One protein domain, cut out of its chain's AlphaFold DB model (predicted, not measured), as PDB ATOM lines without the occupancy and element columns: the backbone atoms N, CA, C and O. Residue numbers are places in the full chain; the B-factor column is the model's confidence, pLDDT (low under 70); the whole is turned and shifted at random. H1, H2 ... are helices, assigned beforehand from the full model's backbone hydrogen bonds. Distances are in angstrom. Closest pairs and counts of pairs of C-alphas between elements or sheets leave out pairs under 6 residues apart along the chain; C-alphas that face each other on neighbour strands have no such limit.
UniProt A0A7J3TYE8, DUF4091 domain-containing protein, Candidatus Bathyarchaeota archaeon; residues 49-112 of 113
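This is residues 49 to 112 of the 113 residues of the protein "DUF4091 domain-containing protein" of Candidatus Bathyarchaeota archaeon (UniProt A0A7J3TYE8). Three helices form an up-and-down bundle, each running against the one before it, their centres making a triangle. Residues 49 to 59, of which 50 to 59 belong to the longest helix, H1, stick out. The printed part has 64 residues, 48 of them in the three named helices H1, H2 and H3 in chain order, with no named strand; its class is all helix, and it is compact, with a radius of gyration of the C-alphas of 11.8 A and spans of 33 by 22 by 19 A.

Find C-alpha 50 at (236.638, 204.390, 145.790); from there H1, residues 50 to 70, runs 30.4 A. H2 is residues 74 to 84. H3, residues 95 to 110, runs 22.4 A to C-alpha 110 at (257.291, 185.326, 152.037).

H1, with residues 65 to 69 alone, touches H2 in a hairpin at a shallow tilt of 21 degrees; the closest C-alphas, Leu 65 and Ala 77, are 5.5 A apart. Every O i to N i+4 pair in H1, H2 and H3 is within hydrogen-bond range.

The farthest C-alphas, Ser 49 and Gly 72, are 35.5 A apart. The printed part has no cut and no long link; no printed residue is under 70 in pLDDT.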
ATOM      1  N   SER A  49     233.251 202.128 143.108       82.38
ATOM      2  CA  SER A  49     233.439 203.295 143.962       82.38
ATOM      3  C   SER A  49     234.771 203.191 144.697       82.38
ATOM      4  O   SER A  49     235.168 202.110 145.117       82.38
ATOM      5  N   ILE A  50     235.411 204.331 144.971       80.75
ATOM      6  CA  ILE A  50     236.638 204.390 145.790       80.75
ATOM      7  C   ILE A  50     236.445 203.675 147.142       80.75
ATOM      8  O   ILE A  50     237.360 203.044 147.656       80.75
ATOM      9  N   ARG A  51     235.230 203.733 147.709       82.38
ATOM     10  CA  ARG A  51     234.888 203.028 148.956       82.38
ATOM     11  C   ARG A  51     234.858 201.508 148.792       82.38
ATOM     12  O   ARG A  51     235.161 200.807 149.748       82.38
ATOM     13  N   PHE A  52     234.443 201.016 147.627       85.81
ATOM     14  CA  PHE A  52     234.426 199.588 147.330       85.81
ATOM     15  C   PHE A  52     235.846 199.053 147.146       85.81
ATOM     16  O   PHE A  52     236.193 198.063 147.779       85.81
ATOM     17  N   GLU A  53     236.680 199.774 146.397       86.31
ATOM     18  CA  GLU A  53     238.095 199.432 146.231       86.31
ATOM     19  C   GLU A  53     238.830 199.425 147.580       86.31
ATOM     20  O   GLU A  53     239.476 198.443 147.921       86.31
ATOM     21  N   ALA A  54     238.636 200.454 148.415       85.88
ATOM     22  CA  ALA A  54     239.233 200.503 149.753       85.88
ATOM     23  C   ALA A  54     238.764 199.359 150.673       85.88
ATOM     24  O   ALA A  54     239.528 198.883 151.511       85.88
ATOM     25  N   LEU A  55     237.509 198.911 150.534       89.12
ATOM     26  CA  LEU A  55     237.002 197.757 151.274       89.12
ATOM     27  C   LEU A  55     237.635 196.453 150.779       89.12
ATOM     28  O   LEU A  55     238.000 195.628 151.611       89.12
ATOM     29  N   ARG A  56     237.761 196.264 149.458       91.25
ATOM     30  CA  ARG A  56     238.419 195.085 148.877       91.25
ATOM     31  C   ARG A  56     239.858 194.982 149.376       91.25
ATOM     32  O   ARG A  56     240.226 193.961 149.943       91.25
ATOM     33  N   ASP A  57     240.604 196.074 149.268       90.44
ATOM     34  CA  ASP A  57     241.975 196.190 149.757       90.44
ATOM     35  C   ASP A  57     242.086 195.863 151.258       90.44
ATOM     36  O   ASP A  57     242.982 195.133 151.673       90.44
ATOM     37  N   GLY A  58     241.148 196.350 152.078       91.50
ATOM     38  CA  GLY A  58     241.119 196.037 153.509       91.50
ATOM     39  C   GLY A  58     240.815 194.566 153.821       91.50
ATOM     40  O   GLY A  58     241.322 194.033 154.807       91.50
ATOM     41  N   VAL A  59     240.004 193.892 152.998       95.12
ATOM     42  CA  VAL A  59     239.746 192.446 153.125       95.12
ATOM     43  C   VAL A  59     240.991 191.638 152.760       95.12
ATOM     44  O   VAL A  59     241.320 190.689 153.467       95.12
ATOM     45  N   GLU A  60     241.705 192.024 151.702       94.94
ATOM     46  CA  GLU A  60     242.965 191.381 151.309       94.94
ATOM     47  C   GLU A  60     244.019 191.479 152.424       94.94
ATOM     48  O   GLU A  60     244.627 190.471 152.791       94.94
ATOM     49  N   ASP A  61     244.173 192.658 153.038       94.50
ATOM     50  CA  ASP A  61     245.083 192.847 154.175       94.50
ATOM     51  C   ASP A  61     244.690 191.999 155.390       94.50
ATOM     52  O   ASP A  61     245.551 191.429 156.064       94.50
ATOM     53  N   TYR A  62     243.388 191.877 155.666       95.75
ATOM     54  CA  TYR A  62     242.890 191.042 156.754       95.75
ATOM     55  C   TYR A  62     243.230 189.561 156.549       95.75
ATOM     56  O   TYR A  62     243.702 188.910 157.485       95.75
ATOM     57  N   GLU A  63     243.029 189.023 155.344       96.88
ATOM     58  CA  GLU A  63     243.366 187.625 155.055       96.88
ATOM     59  C   GLU A  63     244.882 187.386 155.141       96.88
ATOM     60  O   GLU A  63     245.313 186.378 155.699       96.88
ATOM     61  N   MET A  64     245.712 188.335 154.699       96.12
ATOM     62  CA  MET A  64     247.168 188.259 154.879       96.12
ATOM     63  C   MET A  64     247.580 188.243 156.360       96.12
ATOM     64  O   MET A  64     248.404 187.423 156.772       96.12
ATOM     65  N   LEU A  65     246.986 189.103 157.191       96.56
ATOM     66  CA  LEU A  65     247.220 189.095 158.639       96.56
ATOM     67  C   LEU A  65     246.763 187.779 159.277       96.56
ATOM     68  O   LEU A  65     247.449 187.229 160.137       96.56
ATOM     69  N   LYS A  66     245.629 187.236 158.834       96.38
ATOM     70  CA  LYS A  66     245.128 185.938 159.288       96.38
ATOM     71  C   LYS A  66     246.082 184.800 158.927       96.38
ATOM     72  O   LYS A  66     246.353 183.956 159.775       96.38
ATOM     73  N   LEU A  67     246.664 184.817 157.729       96.19
ATOM     74  CA  LEU A  67     247.691 183.856 157.328       96.19
ATOM     75  C   LEU A  67     248.946 183.928 158.216       96.19
ATOM     76  O   LEU A  67     249.549 182.892 158.493       96.19
ATOM     77  N   LEU A  68     249.347 185.116 158.684       95.25
ATOM     78  CA  LEU A  68     250.424 185.242 159.679       95.25
ATOM     79  C   LEU A  68     250.029 184.631 161.029       95.25
ATOM     80  O   LEU A  68     250.832 183.921 161.640       95.25
ATOM     81  N   LEU A  69     248.794 184.871 161.481       95.75
ATOM     82  CA  LEU A  69     248.269 184.291 162.720       95.75
ATOM     83  C   LEU A  69     248.257 182.757 162.660       95.75
ATOM     84  O   LEU A  69     248.717 182.105 163.595       95.75
ATOM     85  N   GLU A  70     247.793 182.181 161.550       95.56
ATOM     86  CA  GLU A  70     247.761 180.729 161.322       95.56
ATOM     87  C   GLU A  70     249.166 180.106 161.293       95.56
ATOM     88  O   GLU A  70     249.347 178.957 161.691       95.56
ATOM     89  N   ARG A  71     250.181 180.885 160.902       94.62
ATOM     90  CA  ARG A  71     251.602 180.501 160.923       94.62
ATOM     91  C   ARG A  71     252.293 180.742 162.270       94.62
ATOM     92  O   ARG A  71     253.512 180.618 162.368       94.62
ATOM     93  N   GLY A  72     251.544 181.101 163.312       93.81
ATOM     94  CA  GLY A  72     252.074 181.325 164.659       93.81
ATOM     95  C   GLY A  72     252.822 182.649 164.838       93.81
ATOM     96  O   GLY A  72     253.438 182.860 165.880       93.81
ATOM     97  N   LYS A  73     252.759 183.566 163.866       95.19
ATOM     98  CA  LYS A  73     253.402 184.890 163.921       95.19
ATOM     99  C   LYS A  73     252.469 185.949 164.499       95.19
ATOM    100  O   LYS A  73     252.199 186.979 163.883       95.19
ATOM    101  N   VAL A  74     251.948 185.673 165.694       94.75
ATOM    102  CA  VAL A  74     250.920 186.509 166.328       94.75
ATOM    103  C   VAL A  74     251.424 187.918 166.610       94.75
ATOM    104  O   VAL A  74     250.753 188.883 166.247       94.75
ATOM    105  N   ASP A  75     252.617 188.040 167.186       95.88
ATOM    106  CA  ASP A  75     253.182 189.342 167.547       95.88
ATOM    107  C   ASP A  75     253.437 190.211 166.308       95.88
ATOM    108  O   ASP A  75     253.097 191.391 166.307       95.88
ATOM    109  N   GLU A  76     253.934 189.614 165.219       95.00
ATOM    110  CA  GLU A  76     254.181 190.319 163.955       95.00
ATOM    111  C   GLU A  76     252.870 190.797 163.308       95.00
ATOM    112  O   GLU A  76     252.784 191.927 162.825       95.00
ATOM    113  N   ALA A  77     251.819 189.967 163.334       95.25
ATOM    114  CA  ALA A  77     250.501 190.345 162.826       95.25
ATOM    115  C   ALA A  77     249.883 191.495 163.644       95.25
ATOM    116  O   ALA A  77     249.321 192.436 163.080       95.25
ATOM    117  N   VAL A  78     250.004 191.448 164.974       95.31
ATOM    118  CA  VAL A  78     249.516 192.506 165.870       95.31
ATOM    119  C   VAL A  78     250.314 193.796 165.688       95.31
ATOM    120  O   VAL A  78     249.718 194.873 165.642       95.31
ATOM    121  N   GLU A  79     251.637 193.712 165.549       96.56
ATOM    122  CA  GLU A  79     252.503 194.863 165.280       96.56
ATOM    123  C   GLU A  79     252.096 195.559 163.974       96.56
ATOM    124  O   GLU A  79     251.804 196.755 163.980       96.56
ATOM    125  N   LEU A  80     251.997 194.811 162.870       95.81
ATOM    126  CA  LEU A  80     251.620 195.351 161.561       95.81
ATOM    127  C   LEU A  80     250.213 195.961 161.568       95.81
ATOM    128  O   LEU A  80     250.006 197.039 161.006       95.81
ATOM    129  N   CYS A  81     249.260 195.322 162.253       95.06
ATOM    130  CA  CYS A  81     247.915 195.861 162.432       95.06
ATOM    131  C   CYS A  81     247.939 197.197 163.193       95.06
ATOM    132  O   CYS A  81     247.354 198.177 162.734       95.06
ATOM    133  N   ASN A  82     248.683 197.275 164.301       95.19
ATOM    134  CA  ASN A  82     248.801 198.492 165.107       95.19
ATOM    135  C   ASN A  82     249.536 199.631 164.386       95.19
ATOM    136  O   ASN A  82     249.246 200.799 164.648       95.19
ATOM    137  N   LEU A  83     250.468 199.317 163.479       95.50
ATOM    138  CA  LEU A  83     251.100 200.318 162.617       95.50
ATOM    139  C   LEU A  83     250.089 200.955 161.653       95.50
ATOM    140  O   LEU A  83     250.181 202.151 161.384       95.50
ATOM    141  N   ALA A  84     249.131 200.177 161.138       94.31
ATOM    142  CA  ALA A  84     248.115 200.670 160.209       94.31
ATOM    143  C   ALA A  84     246.946 201.367 160.925       94.31
ATOM    144  O   ALA A  84     246.503 202.441 160.504       94.31
ATOM    145  N   VAL A  85     246.439 200.765 162.004       93.62
ATOM    146  CA  VAL A  85     245.246 201.204 162.738       93.62
ATOM    147  C   VAL A  85     245.492 201.057 164.239       93.62
ATOM    148  O   VAL A  85     245.392 199.968 164.796       93.62
ATOM    149  N   ARG A  86     245.757 202.177 164.919       91.94
ATOM    150  CA  ARG A  86     245.938 202.217 166.379       91.94
ATOM    151  C   ARG A  86     244.607 202.323 167.117       91.94
ATOM    152  O   ARG A  86     244.441 201.785 168.208       91.94
ATOM    153  N   SER A  87     243.655 203.059 166.546       92.75
ATOM    154  CA  SER A  87     242.292 203.192 167.059       92.75
ATOM    155  C   SER A  87     241.327 203.650 165.961       92.75
ATOM    156  O   SER A  87     241.731 203.977 164.847       92.75
ATOM    157  N   ILE A  88     240.033 203.742 166.280       87.56
ATOM    158  CA  ILE A  88     239.006 204.214 165.337       87.56
ATOM    159  C   ILE A  88     239.254 205.643 164.820       87.56
ATOM    160  O   ILE A  88     238.821 205.990 163.722       87.56
ATOM    161  N   THR A  89     239.943 206.485 165.594       94.00
ATOM    162  CA  THR A  89     240.275 207.865 165.205       94.00
ATOM    163  C   THR A  89     241.707 208.014 164.708       94.00
ATOM    164  O   THR A  89     242.029 209.017 164.062       94.00
ATOM    165  N   GLU A  90     242.551 207.020 164.975       91.75
ATOM    166  CA  GLU A  90     243.980 207.080 164.737       91.75
ATOM    167  C   GLU A  90     244.459 205.897 163.909       91.75
ATOM    168  O   GLU A  90     244.638 204.778 164.387       91.75
ATOM    169  N   TYR A  91     244.655 206.194 162.636       93.69
ATOM    170  CA  TYR A  91     245.031 205.260 161.596       93.69
ATOM    171  C   TYR A  91     245.818 206.014 160.528       93.69
ATOM    172  O   TYR A  91     245.729 207.245 160.422       93.69
ATOM    173  N   VAL A  92     246.577 205.274 159.731       93.12
ATOM    174  CA  VAL A  92     247.365 205.817 158.625       93.12
ATOM    175  C   VAL A  92     246.443 206.448 157.582       93.12
ATOM    176  O   VAL A  92     245.494 205.827 157.111       93.12
ATOM    177  N   ARG A  93     246.724 207.699 157.203       91.38
ATOM    178  CA  ARG A  93     245.933 208.453 156.209       91.38
ATOM    179  C   ARG A  93     246.684 208.708 154.909       91.38
ATOM    180  O   ARG A  93     246.103 209.250 153.972       91.38
ATOM    181  N   THR A  94     247.965 208.350 154.849       93.12
ATOM    182  CA  THR A  94     248.775 208.545 153.650       93.12
ATOM    183  C   THR A  94     248.884 207.230 152.869       93.12
ATOM    184  O   THR A  94     249.230 206.196 153.448       93.12
ATOM    185  N   PRO A  95     248.628 207.233 151.547       90.06
ATOM    186  CA  PRO A  95     248.759 206.021 150.735       90.06
ATOM    187  C   PRO A  95     250.167 205.414 150.780       90.06
ATOM    188  O   PRO A  95     250.324 204.197 150.768       90.06
ATOM    189  N   LYS A  96     251.199 206.263 150.868       94.00
ATOM    190  CA  LYS A  96     252.604 205.842 150.906       94.00
ATOM    191  C   LYS A  96     252.929 205.022 152.154       94.00
ATOM    192  O   LYS A  96     253.583 203.990 152.046       94.00
ATOM    193  N   GLU A  97     252.487 205.474 153.326       93.12
ATOM    194  CA  GLU A  97     252.705 204.735 154.573       93.12
ATOM    195  C   GLU A  97     251.919 203.424 154.569       93.12
ATOM    196  O   GLU A  97     252.481 202.387 154.914       93.12
ATOM    197  N   PHE A  98     250.670 203.439 154.092       91.81
ATOM    198  CA  PHE A  98     249.847 202.232 154.007       91.81
ATOM    199  C   PHE A  98     250.493 201.167 153.110       91.81
ATOM    200  O   PHE A  98     250.657 200.019 153.522       91.81
ATOM    201  N   LEU A  99     250.975 201.571 151.929       93.56
ATOM    202  CA  LEU A  99     251.720 200.692 151.027       93.56
ATOM    203  C   LEU A  99     252.987 200.135 151.689       93.56
ATOM    204  O   LEU A  99     253.279 198.953 151.550       93.56
ATOM    205  N   SER A 100     253.728 200.960 152.437       97.19
ATOM    206  CA  SER A 100     254.939 200.500 153.125       97.19
ATOM    207  C   SER A 100     254.654 199.433 154.187       97.19
ATOM    208  O   SER A 100     255.453 198.519 154.365       97.19
ATOM    209  N   ILE A 101     253.506 199.514 154.868       95.94
ATOM    210  CA  ILE A 101     253.077 198.506 155.846       95.94
ATOM    211  C   ILE A 101     252.656 197.223 155.126       95.94
ATOM    212  O   ILE A 101     253.066 196.138 155.536       95.94
ATOM    213  N   ARG A 102     251.907 197.336 154.021       95.94
ATOM    214  CA  ARG A 102     251.519 196.182 153.198       95.94
ATOM    215  C   ARG A 102     252.736 195.441 152.637       95.94
ATOM    216  O   ARG A 102     252.769 194.219 152.684       95.94
ATOM    217  N   LEU A 103     253.755 196.158 152.163       97.19
ATOM    218  CA  LEU A 103     254.999 195.536 151.695       97.19
ATOM    219  C   LEU A 103     255.688 194.747 152.812       97.19
ATOM    220  O   LEU A 103     256.041 193.595 152.597       97.19
ATOM    221  N   LYS A 104     255.773 195.304 154.027       97.19
ATOM    222  CA  LYS A 104     256.296 194.566 155.187       97.19
ATOM    223  C   LYS A 104     255.479 193.309 155.486       97.19
ATOM    224  O   LYS A 104     256.056 192.275 155.796       97.19
ATOM    225  N   LEU A 105     254.149 193.385 155.406       95.69
ATOM    226  CA  LEU A 105     253.264 192.232 155.598       95.69
ATOM    227  C   LEU A 105     253.544 191.122 154.575       95.69
ATOM    228  O   LEU A 105     253.663 189.959 154.958       95.69
ATOM    229  N   ILE A 106     253.713 191.484 153.303       96.19
ATOM    230  CA  ILE A 106     254.076 190.546 152.233       96.19
ATOM    231  C   ILE A 106     255.455 189.935 152.499       96.19
ATOM    232  O   ILE A 106     255.576 188.715 152.513       96.19
ATOM    233  N   GLU A 107     256.466 190.751 152.813       96.56
ATOM    234  CA  GLU A 107     257.818 190.278 153.150       96.56
ATOM    235  C   GLU A 107     257.805 189.292 154.330       96.56
ATOM    236  O   GLU A 107     258.505 188.277 154.307       96.56
ATOM    237  N   ARG A 108     256.983 189.539 155.365       95.06
ATOM    238  CA  ARG A 108     256.818 188.588 156.476       95.06
ATOM    239  C   ARG A 108     256.228 187.273 155.994       95.06
ATOM    240  O   ARG A 108     256.739 186.224 156.368       95.06
ATOM    241  N   LEU A 109     255.187 187.315 155.168       94.56
ATOM    242  CA  LEU A 109     254.556 186.108 154.636       94.56
ATOM    243  C   LEU A 109     255.507 185.299 153.748       94.56
ATOM    244  O   LEU A 109     255.563 184.079 153.898       94.56
ATOM    245  N   GLU A 110     256.276 185.961 152.885       95.00
ATOM    246  CA  GLU A 110     257.291 185.326 152.037       95.00
ATOM    247  C   GLU A 110     258.410 184.690 152.862       95.00
ATOM    248  O   GLU A 110     258.869 183.606 152.529       95.00
ATOM    249  N   SER A 111     258.803 185.305 153.982       91.38
ATOM    250  CA  SER A 111     259.847 184.750 154.857       91.38
ATOM    251  C   SER A 111     259.449 183.458 155.586       91.38
ATOM    252  O   SER A 111     260.303 182.801 156.179       91.38
ATOM    253  N   ILE A 112     258.156 183.113 155.581       84.25
ATOM    254  CA  ILE A 112     257.608 181.909 156.226       84.25
ATOM    255  C   ILE A 112     257.238 180.833 155.185       84.25
ATOM    256  O   ILE A 112     256.904 179.710 155.569       84.25
TER     257      ILE A 112